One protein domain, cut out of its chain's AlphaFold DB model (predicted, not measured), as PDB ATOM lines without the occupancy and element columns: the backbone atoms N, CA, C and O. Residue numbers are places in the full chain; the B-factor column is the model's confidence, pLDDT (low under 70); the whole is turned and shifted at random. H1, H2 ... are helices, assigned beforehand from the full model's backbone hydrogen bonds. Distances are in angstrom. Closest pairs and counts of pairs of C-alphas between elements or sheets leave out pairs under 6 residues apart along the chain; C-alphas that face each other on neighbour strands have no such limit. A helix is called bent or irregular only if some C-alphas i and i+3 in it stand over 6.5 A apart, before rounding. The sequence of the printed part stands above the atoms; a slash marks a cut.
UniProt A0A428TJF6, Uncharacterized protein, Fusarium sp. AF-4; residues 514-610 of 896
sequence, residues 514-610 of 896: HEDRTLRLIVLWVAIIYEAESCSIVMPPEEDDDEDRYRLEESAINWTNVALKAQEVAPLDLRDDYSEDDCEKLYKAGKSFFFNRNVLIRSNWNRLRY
ATOM      1  N   HIS A 514      40.627 -17.925  33.615       78.75
ATOM      2  CA  HIS A 514      40.525 -17.134  32.395       78.75
ATOM      3  C   HIS A 514      39.994 -15.710  32.635       78.75
ATOM      4  O   HIS A 514      40.605 -14.771  32.130       78.75
ATOM      5  N   GLU A 515      38.919 -15.518  33.415       81.94
ATOM      6  CA  GLU A 515      38.414 -14.179  33.774       81.94
ATOM      7  C   GLU A 515      39.511 -13.356  34.459       81.94
ATOM      8  O   GLU A 515      39.725 -12.204  34.092       81.94
ATOM      9  N   ASP A 516      40.223 -13.942  35.426       85.50
ATOM     10  CA  ASP A 516      41.291 -13.270  36.172       85.50
ATOM     11  C   ASP A 516      42.469 -12.894  35.271       85.50
ATOM     12  O   ASP A 516      42.910 -11.748  35.259       85.50
ATOM     13  N   ARG A 517      42.929 -13.834  34.440       85.12
ATOM     14  CA  ARG A 517      44.022 -13.607  33.493       85.12
ATOM     15  C   ARG A 517      43.664 -12.572  32.421       85.12
ATOM     16  O   ARG A 517      44.502 -11.743  32.068       85.12
ATOM     17  N   THR A 518      42.438 -12.599  31.911       86.12
ATOM     18  CA  THR A 518      41.957 -11.643  30.905       86.12
ATOM     19  C   THR A 518      41.747 -10.261  31.516       86.12
ATOM     20  O   THR A 518      42.172  -9.270  30.928       86.12
ATOM     21  N   LEU A 519      41.199 -10.175  32.733       89.69
ATOM     22  CA  LEU A 519      41.138  -8.938  33.516       89.69
ATOM     23  C   LEU A 519      42.536  -8.358  33.762       89.69
ATOM     24  O   LEU A 519      42.721  -7.155  33.581       89.69
ATOM     25  N   ARG A 520      43.526  -9.201  34.096       90.88
ATOM     26  CA  ARG A 520      44.910  -8.755  34.304       90.88
ATOM     27  C   ARG A 520      45.495  -8.070  33.067       90.88
ATOM     28  O   ARG A 520      46.112  -7.013  33.187       90.88
ATOM     29  N   LEU A 521      45.262  -8.656  31.889       91.94
ATOM     30  CA  LEU A 521      45.679  -8.107  30.595       91.94
ATOM     31  C   LEU A 521      44.898  -6.845  30.209       91.94
ATOM     32  O   LEU A 521      45.489  -5.912  29.678       91.94
ATOM     33  N   ILE A 522      43.597  -6.782  30.503       93.56
ATOM     34  CA  ILE A 522      42.780  -5.583  30.274       93.56
ATOM     35  C   ILE A 522      43.291  -4.409  31.115       93.56
ATOM     36  O   ILE A 522      43.482  -3.329  30.571       93.56
ATOM     37  N   VAL A 523      43.548  -4.608  32.412       94.94
ATOM     38  CA  VAL A 523      44.110  -3.575  33.305       94.94
ATOM     39  C   VAL A 523      45.453  -3.066  32.776       94.94
ATOM     40  O   VAL A 523      45.634  -1.855  32.649       94.94
ATOM     41  N   LEU A 524      46.357  -3.982  32.402       95.75
ATOM     42  CA  LEU A 524      47.646  -3.640  31.797       95.75
ATOM     43  C   LEU A 524      47.459  -2.801  30.523       95.75
ATOM     44  O   LEU A 524      48.093  -1.762  30.370       95.75
ATOM     45  N   TRP A 525      46.559  -3.205  29.626       95.81
ATOM     46  CA  TRP A 525      46.330  -2.482  28.374       95.81
ATOM     47  C   TRP A 525      45.605  -1.148  28.545       95.81
ATOM     48  O   TRP A 525      45.916  -0.215  27.815       95.81
ATOM     49  N   VAL A 526      44.718  -0.994  29.531       96.25
ATOM     50  CA  VAL A 526      44.153   0.318  29.900       96.25
ATOM     51  C   VAL A 526      45.263   1.272  30.361       96.25
ATOM     52  O   VAL A 526      45.263   2.442  29.975       96.25
ATOM     53  N   ALA A 527      46.238   0.776  31.128       96.00
ATOM     54  CA  ALA A 527      47.399   1.557  31.546       96.00
ATOM     55  C   ALA A 527      48.352   1.888  30.379       96.00
ATOM     56  O   ALA A 527      48.766   3.039  30.248       96.00
ATOM     57  N   ILE A 528      48.637   0.927  29.488       96.06
ATOM     58  CA  ILE A 528      49.438   1.152  28.270       96.06
ATOM     59  C   ILE A 528      48.761   2.170  27.344       96.06
ATOM     60  O   ILE A 528      49.436   3.069  26.859       96.06
ATOM     61  N   ILE A 529      47.443   2.085  27.119       95.81
ATOM     62  CA  ILE A 529      46.697   3.052  26.292       95.81
ATOM     63  C   ILE A 529      46.795   4.462  26.890       95.81
ATOM     64  O   ILE A 529      47.061   5.418  26.162       95.81
ATOM     65  N   TYR A 530      46.631   4.592  28.211       94.88
ATOM     66  CA  TYR A 530      46.754   5.874  28.906       94.88
ATOM     67  C   TYR A 530      48.154   6.487  28.751       94.88
ATOM     68  O   TYR A 530      48.265   7.666  28.411       94.88
ATOM     69  N   GLU A 531      49.215   5.703  28.963       94.56
ATOM     70  CA  GLU A 531      50.597   6.164  28.778       94.56
ATOM     71  C   GLU A 531      50.874   6.506  27.309       94.56
ATOM     72  O   GLU A 531      51.429   7.562  27.005       94.56
ATOM     73  N   ALA A 532      50.422   5.659  26.384       93.50
ATOM     74  CA  ALA A 532      50.674   5.823  24.963       93.50
ATOM     75  C   ALA A 532      50.047   7.101  24.390       93.50
ATOM     76  O   ALA A 532      50.688   7.817  23.617       93.50
ATOM     77  N   GLU A 533      48.815   7.413  24.801       93.12
ATOM     78  CA  GLU A 533      48.117   8.642  24.415       93.12
ATOM     79  C   GLU A 533      48.669   9.877  25.150       93.12
ATOM     80  O   GLU A 533      48.766  10.945  24.547       93.12
ATOM     81  N   SER A 534      49.108   9.738  26.408       91.69
ATOM     82  CA  SER A 534      49.710  10.839  27.183       91.69
ATOM     83  C   SER A 534      51.091  11.250  26.658       91.69
ATOM     84  O   SER A 534      51.390  12.441  26.566       91.69
ATOM     85  N   CYS A 535      51.917  10.275  26.276       89.88
ATOM     86  CA  CYS A 535      53.277  10.480  25.773       89.88
ATOM     87  C   CYS A 535      53.354  10.583  24.238       89.88
ATOM     88  O   CYS A 535      54.432  10.816  23.699       89.88
ATOM     89  N   SER A 536      52.220  10.473  23.531       89.69
ATOM     90  CA  SER A 536      52.128  10.547  22.060       89.69
ATOM     91  C   SER A 536      52.981   9.502  21.313       89.69
ATOM     92  O   SER A 536      53.438   9.754  20.201       89.69
ATOM     93  N   ILE A 537      53.157   8.315  21.907       91.56
ATOM     94  CA  ILE A 537      53.921   7.179  21.341       91.56
ATOM     95  C   ILE A 537      53.032   6.182  20.570       91.56
ATOM     96  O   ILE A 537      53.438   5.059  20.272       91.56
ATOM     97  N   VAL A 538      51.797   6.585  20.248       91.56
ATOM     98  CA  VAL A 538      50.847   5.823  19.428       91.56
ATOM     99  C   VAL A 538      50.395   6.638  18.219       91.56
ATOM    100  O   VAL A 538      50.011   7.801  18.336       91.56
ATOM    101  N   MET A 539      50.397   6.003  17.048       88.88
ATOM    102  CA  MET A 539      49.848   6.554  15.810       88.88
ATOM    103  C   MET A 539      48.497   5.898  15.481       88.88
ATOM    104  O   MET A 539      48.352   4.681  15.654       88.88
ATOM    105  N   PRO A 540      47.501   6.668  14.998       85.25
ATOM    106  CA  PRO A 540      46.234   6.111  14.533       85.25
ATOM    107  C   PRO A 540      46.439   5.222  13.291       85.25
ATOM    108  O   PRO A 540      47.425   5.411  12.573       85.25
ATOM    109  N   PRO A 541      45.507   4.293  12.997       83.38
ATOM    110  CA  PRO A 541      45.555   3.513  11.762       83.38
ATOM    111  C   PRO A 541      45.471   4.436  10.540       83.38
ATOM    112  O   PRO A 541      44.642   5.354  10.525       83.38
ATOM    113  N   GLU A 542      46.301   4.182   9.526       80.62
ATOM    114  CA  GLU A 542      46.249   4.879   8.234       80.62
ATOM    115  C   GLU A 542      44.935   4.542   7.500       80.62
ATOM    116  O   GLU A 542      44.387   3.455   7.667       80.62
ATOM    117  N   GLU A 543      44.404   5.468   6.690       68.38
ATOM    118  CA  GLU A 543      43.103   5.274   6.012       68.38
ATOM    119  C   GLU A 543      43.115   4.130   4.977       68.38
ATOM    120  O   GLU A 543      42.056   3.585   4.670       68.38
ATOM    121  N   ASP A 544      44.303   3.745   4.500       65.31
ATOM    122  CA  ASP A 544      44.547   2.635   3.567       65.31
ATOM    123  C   ASP A 544      45.094   1.358   4.263       65.31
ATOM    124  O   ASP A 544      45.529   0.428   3.580       65.31
ATOM    125  N   ASP A 545      45.127   1.293   5.606       64.88
ATOM    126  CA  ASP A 545      45.636   0.121   6.337       64.88
ATOM    127  C   ASP A 545      44.584  -1.002   6.413       64.88
ATOM    128  O   ASP A 545      43.575  -0.907   7.115       64.88
ATOM    129  N   ASP A 546      44.873  -2.087   5.695       59.84
ATOM    130  CA  ASP A 546      44.078  -3.313   5.529       59.84
ATOM    131  C   ASP A 546      43.682  -4.010   6.854       59.84
ATOM    132  O   ASP A 546      42.840  -4.912   6.831       59.84
ATOM    133  N   GLU A 547      44.307  -3.654   7.991       61.75
ATOM    134  CA  GLU A 547      44.090  -4.287   9.304       61.75
ATOM    135  C   GLU A 547      43.443  -3.388  10.382       61.75
ATOM    136  O   GLU A 547      43.163  -3.871  11.482       61.75
ATOM    137  N   ASP A 548      43.217  -2.097  10.107       82.31
ATOM    138  CA  ASP A 548      42.639  -1.107  11.040       82.31
ATOM    139  C   ASP A 548      43.264  -1.099  12.464       82.31
ATOM    140  O   ASP A 548      42.564  -1.085  13.487       82.31
ATOM    141  N   ARG A 549      44.606  -1.143  12.553       86.25
ATOM    142  CA  ARG A 549      45.358  -1.184  13.828       86.25
ATOM    143  C   ARG A 549      46.072   0.121  14.173       86.25
ATOM    144  O   ARG A 549      46.692   0.756  13.325       86.25
ATOM    145  N   TYR A 550      46.049   0.480  15.455       88.25
ATOM    146  CA  TYR A 550      46.957   1.478  16.022       88.25
ATOM    147  C   TYR A 550      48.400   0.955  15.995       88.25
ATOM    148  O   TYR A 550      48.643  -0.227  16.252       88.25
ATOM    149  N   ARG A 551      49.365   1.839  15.719       87.81
ATOM    150  CA  ARG A 551      50.802   1.514  15.737       87.81
ATOM    151  C   ARG A 551      51.432   2.115  16.992       87.81
ATOM    152  O   ARG A 551      51.421   3.333  17.150       87.81
ATOM    153  N   LEU A 552      51.943   1.264  17.880       90.06
ATOM    154  CA  LEU A 552      52.528   1.626  19.176       90.06
ATOM    155  C   LEU A 552      54.058   1.511  19.118       90.06
ATOM    156  O   LEU A 552      54.578   0.492  18.668       90.06
ATOM    157  N   GLU A 553      54.785   2.527  19.587       90.50
ATOM    158  CA  GLU A 553      56.244   2.456  19.725       90.50
ATOM    159  C   GLU A 553      56.621   1.732  21.029       90.50
ATOM    160  O   GLU A 553      56.856   2.348  22.066       90.50
ATOM    161  N   GLU A 554      56.656   0.396  20.982       87.06
ATOM    162  CA  GLU A 554      56.853  -0.461  22.166       87.06
ATOM    163  C   GLU A 554      58.139  -0.147  22.955       87.06
ATOM    164  O   GLU A 554      58.155  -0.239  24.180       87.06
ATOM    165  N   SER A 555      59.206   0.284  22.274       87.62
ATOM    166  CA  SER A 555      60.481   0.680  22.892       87.62
ATOM    167  C   SER A 555      60.438   2.002  23.666       87.62
ATOM    168  O   SER A 555      61.409   2.326  24.346       87.62
ATOM    169  N   ALA A 556      59.354   2.774  23.550       89.06
ATOM    170  CA  ALA A 556      59.164   4.054  24.230       89.06
ATOM    171  C   ALA A 556      58.184   3.976  25.420       89.06
ATOM    172  O   ALA A 556      57.910   4.997  26.052       89.06
ATOM    173  N   ILE A 557      57.656   2.786  25.742       92.44
ATOM    174  CA  ILE A 557      56.749   2.580  26.879       92.44
ATOM    175  C   ILE A 557      57.509   2.776  28.199       92.44
ATOM    176  O   ILE A 557      58.490   2.088  28.476       92.44
ATOM    177  N   ASN A 558      57.020   3.683  29.046       94.00
ATOM    178  CA  ASN A 558      57.509   3.849  30.411       94.00
ATOM    179  C   ASN A 558      56.770   2.884  31.354       94.00
ATOM    180  O   ASN A 558      55.636   3.145  31.771       94.00
ATOM    181  N   TRP A 559      57.414   1.767  31.698       94.50
ATOM    182  CA  TRP A 559      56.819   0.740  32.557       94.50
ATOM    183  C   TRP A 559      56.523   1.224  33.983       94.50
ATOM    184  O   TRP A 559      55.529   0.782  34.558       94.50
ATOM    185  N   THR A 560      57.281   2.184  34.527       94.75
ATOM    186  CA  THR A 560      56.982   2.808  35.827       94.75
ATOM    187  C   THR A 560      55.628   3.531  35.799       94.75
ATOM    188  O   THR A 560      54.802   3.357  36.698       94.75
ATOM    189  N   ASN A 561      55.361   4.313  34.745       93.88
ATOM    190  CA  ASN A 561      54.080   5.008  34.566       93.88
ATOM    191  C   ASN A 561      52.925   4.018  34.338       93.88
ATOM    192  O   ASN A 561      51.848   4.179  34.920       93.88
ATOM    193  N   VAL A 562      53.155   2.978  33.527       95.44
ATOM    194  CA  VAL A 562      52.173   1.907  33.284       95.44
ATOM    195  C   VAL A 562      51.828   1.182  34.586       95.44
ATOM    196  O   VAL A 562      50.645   1.006  34.866       95.44
ATOM    197  N   ALA A 563      52.809   0.833  35.421       95.56
ATOM    198  CA  ALA A 563      52.575   0.188  36.713       95.56
ATOM    199  C   ALA A 563      51.737   1.070  37.652       95.56
ATOM    200  O   ALA A 563      50.706   0.624  38.156       95.56
ATOM    201  N   LEU A 564      52.098   2.350  37.812       95.19
ATOM    202  CA  LEU A 564      51.317   3.302  38.614       95.19
ATOM    203  C   LEU A 564      49.864   3.416  38.125       95.19
ATOM    204  O   LEU A 564      48.933   3.409  38.935       95.19
ATOM    205  N   LYS A 565      49.647   3.481  36.805       94.75
ATOM    206  CA  LYS A 565      48.293   3.570  36.244       94.75
ATOM    207  C   LYS A 565      47.521   2.255  36.367       94.75
ATOM    208  O   LYS A 565      46.319   2.287  36.636       94.75
ATOM    209  N   ALA A 566      48.192   1.113  36.227       94.75
ATOM    210  CA  ALA A 566      47.604  -0.205  36.424       94.75
ATOM    211  C   ALA A 566      47.133  -0.387  37.876       94.75
ATOM    212  O   ALA A 566      45.978  -0.753  38.087       94.75
ATOM    213  N   GLN A 567      47.951  -0.020  38.870       94.94
ATOM    214  CA  GLN A 567      47.575  -0.018  40.292       94.94
ATOM    215  C   GLN A 567      46.365   0.887  40.596       94.94
ATOM    216  O   GLN A 567      45.517   0.536  41.420       94.94
ATOM    217  N   GLU A 568      46.258   2.046  39.936       93.69
ATOM    218  CA  GLU A 568      45.130   2.970  40.103       93.69
ATOM    219  C   GLU A 568      43.805   2.340  39.638       93.69
ATOM    220  O   GLU A 568      42.816   2.353  40.381       93.69
ATOM    221  N   VAL A 569      43.791   1.776  38.421       92.62
ATOM    222  CA  VAL A 569      42.570   1.236  37.793       92.62
ATOM    223  C   VAL A 569      42.245  -0.194  38.229       92.62
ATOM    224  O   VAL A 569      41.088  -0.601  38.128       92.62
ATOM    225  N   ALA A 570      43.224  -0.955  38.724       90.50
ATOM    226  CA  ALA A 570      43.039  -2.336  39.152       90.50
ATOM    227  C   ALA A 570      42.008  -2.467  40.295       90.50
ATOM    228  O   ALA A 570      42.022  -1.679  41.256       90.50
ATOM    229  N   PRO A 571      41.154  -3.511  40.252       86.56
ATOM    230  CA  PRO A 571      40.378  -3.952  41.406       86.56
ATOM    231  C   PRO A 571      41.275  -4.185  42.623       86.56
ATOM    232  O   PRO A 571      42.418  -4.609  42.484       86.56
ATOM    233  N   LEU A 572      40.737  -3.944  43.823       82.31
ATOM    234  CA  LEU A 572      41.491  -3.987  45.086       82.31
ATOM    235  C   LEU A 572      42.290  -5.279  45.306       82.31
ATOM    236  O   LEU A 572      43.309  -5.236  45.980       82.31
ATOM    237  N   ASP A 573      41.833  -6.407  44.763       80.12
ATOM    238  CA  ASP A 573      42.468  -7.717  44.918       80.12
ATOM    239  C   ASP A 573      43.525  -8.050  43.849       80.12
ATOM    240  O   ASP A 573      44.057  -9.156  43.863       80.12
ATOM    241  N   LEU A 574      43.807  -7.115  42.933       86.12
ATOM    242  CA  LEU A 574      44.843  -7.210  41.896       86.12
ATOM    243  C   LEU A 574      45.862  -6.060  41.949       86.12
ATOM    244  O   LEU A 574      46.787  -6.045  41.148       86.12
ATOM    245  N   ARG A 575      45.713  -5.066  42.835       86.62
ATOM    246  CA  ARG A 575      46.597  -3.878  42.842       86.62
ATOM    247  C   ARG A 575      48.061  -4.230  43.062       86.62
ATOM    248  O   ARG A 575      48.920  -3.707  42.363       86.62
ATOM    249  N   ASP A 576      48.313  -5.155  43.977       84.94
ATOM    250  CA  ASP A 576      49.665  -5.581  44.342       84.94
ATOM    251  C   ASP A 576      50.320  -6.477  43.264       84.94
ATOM    252  O   ASP A 576      51.502  -6.777  43.364       84.94
ATOM    253  N   ASP A 577      49.581  -6.877  42.216       85.31
ATOM    254  CA  ASP A 577      50.085  -7.657  41.072       85.31
ATOM    255  C   ASP A 577      50.720  -6.781  39.956       85.31
ATOM    256  O   ASP A 577      51.038  -7.293  38.881       85.31
ATOM    257  N   TYR A 578      50.868  -5.463  40.168       92.50
ATOM    258  CA  TYR A 578      51.373  -4.509  39.168       92.50
ATOM    259  C   TYR A 578      52.592  -3.721  39.658       92.50
ATOM    260  O   TYR A 578      52.505  -2.520  39.924       92.50
ATOM    261  N   SER A 579      53.750  -4.375  39.749       93.56
ATOM    262  CA  SER A 579      55.043  -3.677  39.736       93.56
ATOM    263  C   SER A 579      55.483  -3.336  38.300       93.56
ATOM    264  O   SER A 579      54.841  -3.742  37.328       93.56
ATOM    265  N   GLU A 580      56.575  -2.580  38.156       93.00
ATOM    266  CA  GLU A 580      57.203  -2.285  36.857       93.00
ATOM    267  C   GLU A 580      57.602  -3.579  36.127       93.00
ATOM    268  O   GLU A 580      57.142  -3.843  35.012       93.00
ATOM    269  N   ASP A 581      58.355  -4.432  36.824       91.88
ATOM    270  CA  ASP A 581      58.746  -5.775  36.402       91.88
ATOM    271  C   ASP A 581      57.546  -6.650  36.018       91.88
ATOM    272  O   ASP A 581      57.582  -7.327  34.992       91.88
ATOM    273  N   ASP A 582      56.485  -6.665  36.830       91.19
ATOM    274  CA  ASP A 582      55.316  -7.517  36.579       91.19
ATOM    275  C   ASP A 582      54.527  -7.054  35.353       91.19
ATOM    276  O   ASP A 582      54.055  -7.889  34.579       91.19
ATOM    277  N   CYS A 583      54.424  -5.740  35.128       93.75
ATOM    278  CA  CYS A 583      53.813  -5.191  33.918       93.75
ATOM    279  C   CYS A 583      54.591  -5.614  32.670       93.75
ATOM    280  O   CYS A 583      53.991  -6.095  31.704       93.75
ATOM    281  N   GLU A 584      55.921  -5.495  32.699       92.25
ATOM    282  CA  GLU A 584      56.763  -5.874  31.567       92.25
ATOM    283  C   GLU A 584      56.764  -7.400  31.335       92.25
ATOM    284  O   GLU A 584      56.609  -7.856  30.196       92.25
ATOM    285  N   LYS A 585      56.850  -8.211  32.400       91.12
ATOM    286  CA  LYS A 585      56.743  -9.680  32.341       91.12
ATOM    287  C   LYS A 585      55.382 -10.119  31.793       91.12
ATOM    288  O   LYS A 585      55.328 -10.964  30.899       91.12
ATOM    289  N   LEU A 586      54.279  -9.529  32.266       89.31
ATOM    290  CA  LEU A 586      52.923  -9.840  31.799       89.31
ATOM    291  C   LEU A 586      52.719  -9.453  30.325       89.31
ATOM    292  O   LEU A 586      52.058 -10.194  29.589       89.31
ATOM    293  N   TYR A 587      53.316  -8.339  29.887       90.75
ATOM    294  CA  TYR A 587      53.329  -7.920  28.486       90.75
ATOM    295  C   TYR A 587      54.111  -8.904  27.604       90.75
ATOM    296  O   TYR A 587      53.570  -9.395  26.611       90.75
ATOM    297  N   LYS A 588      55.358  -9.228  27.977       87.25
ATOM    298  CA  LYS A 588      56.270 -10.088  27.199       87.25
ATOM    299  C   LYS A 588      55.922 -11.581  27.252       87.25
ATOM    300  O   LYS A 588      56.406 -12.343  26.414       87.25
ATOM    301  N   ALA A 589      55.098 -12.028  28.203       79.62
ATOM    302  CA  ALA A 589      54.725 -13.432  28.343       79.62
ATOM    303  C   ALA A 589      54.114 -13.999  27.048       79.62
ATOM    304  O   ALA A 589      53.124 -13.486  26.527       79.62
ATOM    305  N   GLY A 590      54.638 -15.128  26.555       69.75
ATOM    306  CA  GLY A 590      54.202 -15.715  25.278       69.75
ATOM    307  C   GLY A 590      52.702 -16.041  25.208       69.75
ATOM    308  O   GLY A 590      52.089 -15.910  24.149       69.75
ATOM    309  N   LYS A 591      52.070 -16.375  26.346       68.94
ATOM    310  CA  LYS A 591      50.612 -16.583  26.423       68.94
ATOM    311  C   LYS A 591      49.815 -15.275  26.170       68.94
ATOM    312  O   LYS A 591      48.637 -15.365  25.820       68.94
ATOM    313  N   SER A 592      50.401 -14.085  26.349       77.56
ATOM    314  CA  SER A 592      49.770 -12.756  26.185       77.56
ATOM    315  C   SER A 592      49.775 -12.231  24.745       77.56
ATOM    316  O   SER A 592      48.934 -11.405  24.394       77.56
ATOM    317  N   PHE A 593      50.665 -12.738  23.882       76.38
ATOM    318  CA  PHE A 593      50.902 -12.216  22.527       76.38
ATOM    319  C   PHE A 593      49.631 -12.085  21.664       76.38
ATOM    320  O   PHE A 593      49.451 -11.086  20.967       76.38
ATOM    321  N   PHE A 594      48.709 -13.052  21.743       75.56
ATOM    322  CA  PHE A 594      47.425 -12.986  21.030       75.56
ATOM    323  C   PHE A 594      46.571 -11.786  21.468       75.56
ATOM    324  O   PHE A 594      45.968 -11.119  20.626       75.56
ATOM    325  N   PHE A 595      46.520 -11.501  22.772       82.88
ATOM    326  CA  PHE A 595      45.772 -10.367  23.310       82.88
ATOM    327  C   PHE A 595      46.428  -9.053  22.870       82.88
ATOM    328  O   PHE A 595      45.765  -8.207  22.274       82.88
ATOM    329  N   ASN A 596      47.749  -8.945  23.059       85.94
ATOM    330  CA  ASN A 596      48.553  -7.774  22.696       85.94
ATOM    331  C   ASN A 596      48.436  -7.409  21.206       85.94
ATOM    332  O   ASN A 596      48.284  -6.241  20.863       85.94
ATOM    333  N   ARG A 597      48.442  -8.398  20.303       82.88
ATOM    334  CA  ARG A 597      48.281  -8.149  18.860       82.88
ATOM    335  C   ARG A 597      46.893  -7.599  18.516       82.88
ATOM    336  O   ARG A 597      46.754  -6.746  17.641       82.88
ATOM    337  N   ASN A 598      45.851  -8.127  19.155       82.06
ATOM    338  CA  ASN A 598      44.461  -7.888  18.761       82.06
ATOM    339  C   ASN A 598      43.803  -6.702  19.479       82.06
ATOM    340  O   ASN A 598      42.855  -6.124  18.951       82.06
ATOM    341  N   VAL A 599      44.311  -6.281  20.636       87.31
ATOM    342  CA  VAL A 599      43.844  -5.062  21.319       87.31
ATOM    343  C   VAL A 599      44.203  -3.778  20.556       87.31
ATOM    344  O   VAL A 599      43.474  -2.796  20.655       87.31
ATOM    345  N   LEU A 600      45.246  -3.812  19.715       88.50
ATOM    346  CA  LEU A 600      45.618  -2.717  18.805       88.50
ATOM    347  C   LEU A 600      44.586  -2.449  17.693       88.50
ATOM    348  O   LEU A 600      44.627  -1.381  17.088       88.50
ATOM    349  N   ILE A 601      43.660  -3.377  17.415       85.88
ATOM    350  CA  ILE A 601      42.562  -3.153  16.459       85.88
ATOM    351  C   ILE A 601      41.705  -1.985  16.965       85.88
ATOM    352  O   ILE A 601      41.334  -1.949  18.143       85.88
ATOM    353  N   ARG A 602      41.361  -1.041  16.079       85.19
ATOM    354  CA  ARG A 602      40.676   0.218  16.417       85.19
ATOM    355  C   ARG A 602      39.420   0.014  17.276       85.19
ATOM    356  O   ARG A 602      39.188   0.795  18.200       85.19
ATOM    357  N   SER A 603      38.635  -1.034  17.016       83.88
ATOM    358  CA  SER A 603      37.437  -1.400  17.790       83.88
ATOM    359  C   SER A 603      37.753  -1.756  19.254       83.88
ATOM    360  O   SER A 603      37.050  -1.301  20.158       83.88
ATOM    361  N   ASN A 604      38.831  -2.500  19.513       87.75
ATOM    362  CA  ASN A 604      39.246  -2.922  20.856       87.75
ATOM    363  C   ASN A 604      39.936  -1.801  21.630       87.75
ATOM    364  O   ASN A 604      39.556  -1.534  22.772       87.75
ATOM    365  N   TRP A 605      40.878  -1.100  20.992       91.56
ATOM    366  CA  TRP A 605      41.557   0.056  21.579       91.56
ATOM    367  C   TRP A 605      40.544   1.104  22.046       91.56
ATOM    368  O   TRP A 605      40.569   1.546  23.193       91.56
ATOM    369  N   ASN A 606      39.577   1.453  21.188       89.19
ATOM    370  CA  ASN A 606      38.544   2.429  21.528       89.19
ATOM    371  C   ASN A 606      37.620   1.955  22.666       89.19
ATOM    372  O   ASN A 606      37.107   2.802  23.391       89.19
ATOM    373  N   ARG A 607      37.402   0.643  22.850       87.69
ATOM    374  CA  ARG A 607      36.621   0.110  23.983       87.69
ATOM    375  C   ARG A 607      37.392   0.199  25.301       87.69
ATOM    376  O   ARG A 607      36.788   0.554  26.307       87.69
ATOM    377  N   LEU A 608      38.699  -0.072  25.291       91.19
ATOM    378  CA  LEU A 608      39.539  -0.008  26.494       91.19
ATOM    379  C   LEU A 608      40.023   1.409  26.849       91.19
ATOM    380  O   LEU A 608      40.263   1.674  28.023       91.19
ATOM    381  N   ARG A 609      40.077   2.356  25.900       90.62
ATOM    382  CA  ARG A 609      40.388   3.778  26.178       90.62
ATOM    383  C   ARG A 609      39.528   4.365  27.309       90.62
ATOM    384  O   ARG A 609      39.998   5.209  28.065       90.62
ATOM    385  N   TYR A 610      38.275   3.924  27.439       86.31
ATOM    386  CA  TYR A 610      37.339   4.422  28.454       86.31
ATOM    387  C   TYR A 610      37.427   3.699  29.814       86.31
ATOM    388  O   TYR A 610      36.630   3.991  30.705       86.31
TER     389      TYR A 610
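This is residues 514 to 610 of the 896 residues of an uncharacterized protein of Fusarium sp. AF-4 (UniProt A0A428TJF6). One long helix, H1, runs through the middle, and shorter helices pack crosswise around its middle stretch, H2 and H3 on one side and H5 on another, with H4 following H3 round a corner. The long link from H1 to H2, residues 535 to 558, loops out to Asp 544 at one end of the longest span and folds back, tied by a short antiparallel pairing of residues 538 to 539 with 551 to 552. The printed part has 97 residues, with five named helices in the order H1 to H5 and no named strand; its class is all helix. It is compact, with a radius of gyration of the C-alphas of 13.0 A, and spans 42 by 28 by 25 A.

H1, residues 514 to 534, runs 29.9 A from C-alpha 514 at (40.525, -17.134, 32.395) to C-alpha 534 at (49.710, 10.839, 27.183). H2 is residues 559 to 569, 15.2 A; H3 is 580 to 588, 12.5 A; H4 is 590 to 599, 15.4 A. H5, residues 602 to 608, 10.1 A, ends at (39.539, -0.008, 26.494). H4 is irregular: C-alphas 591 and 594 are 7.2 A apart.

H1 is the hub. Its residues 523 to 531 touch H2, closest C-alphas Ala 527 and Val 562 at 5.1 A, at a steep tilt of 61 degrees, opposite ways. Residues 522 to 529 touch H5, closest C-alphas Val 526 and Leu 608 at 5.7 A, about perpendicular at 77 degrees. Residues 521 to 524 touch H3, closest C-alphas Leu 524 and Cys 583 at 6.7 A. H1 and H4 only just touch, with 3 pairs of C-alphas within 8 A, the closest Leu 521 and Ser 592 at 7.6 A. H2 and H5 are apart. Every O i to N i+4 pair is within hydrogen-bond range in H1, H2, H3 and H5; in H4, 4 of 6 are.

The C-alphas farthest apart, Asp 544 and Asp 573, are 42.7 A apart. The printed part has no cut. The link H1 to H2 is long, with 24 residues. pLDDT is under 70 at residues 543 to 547 and 590 to 591.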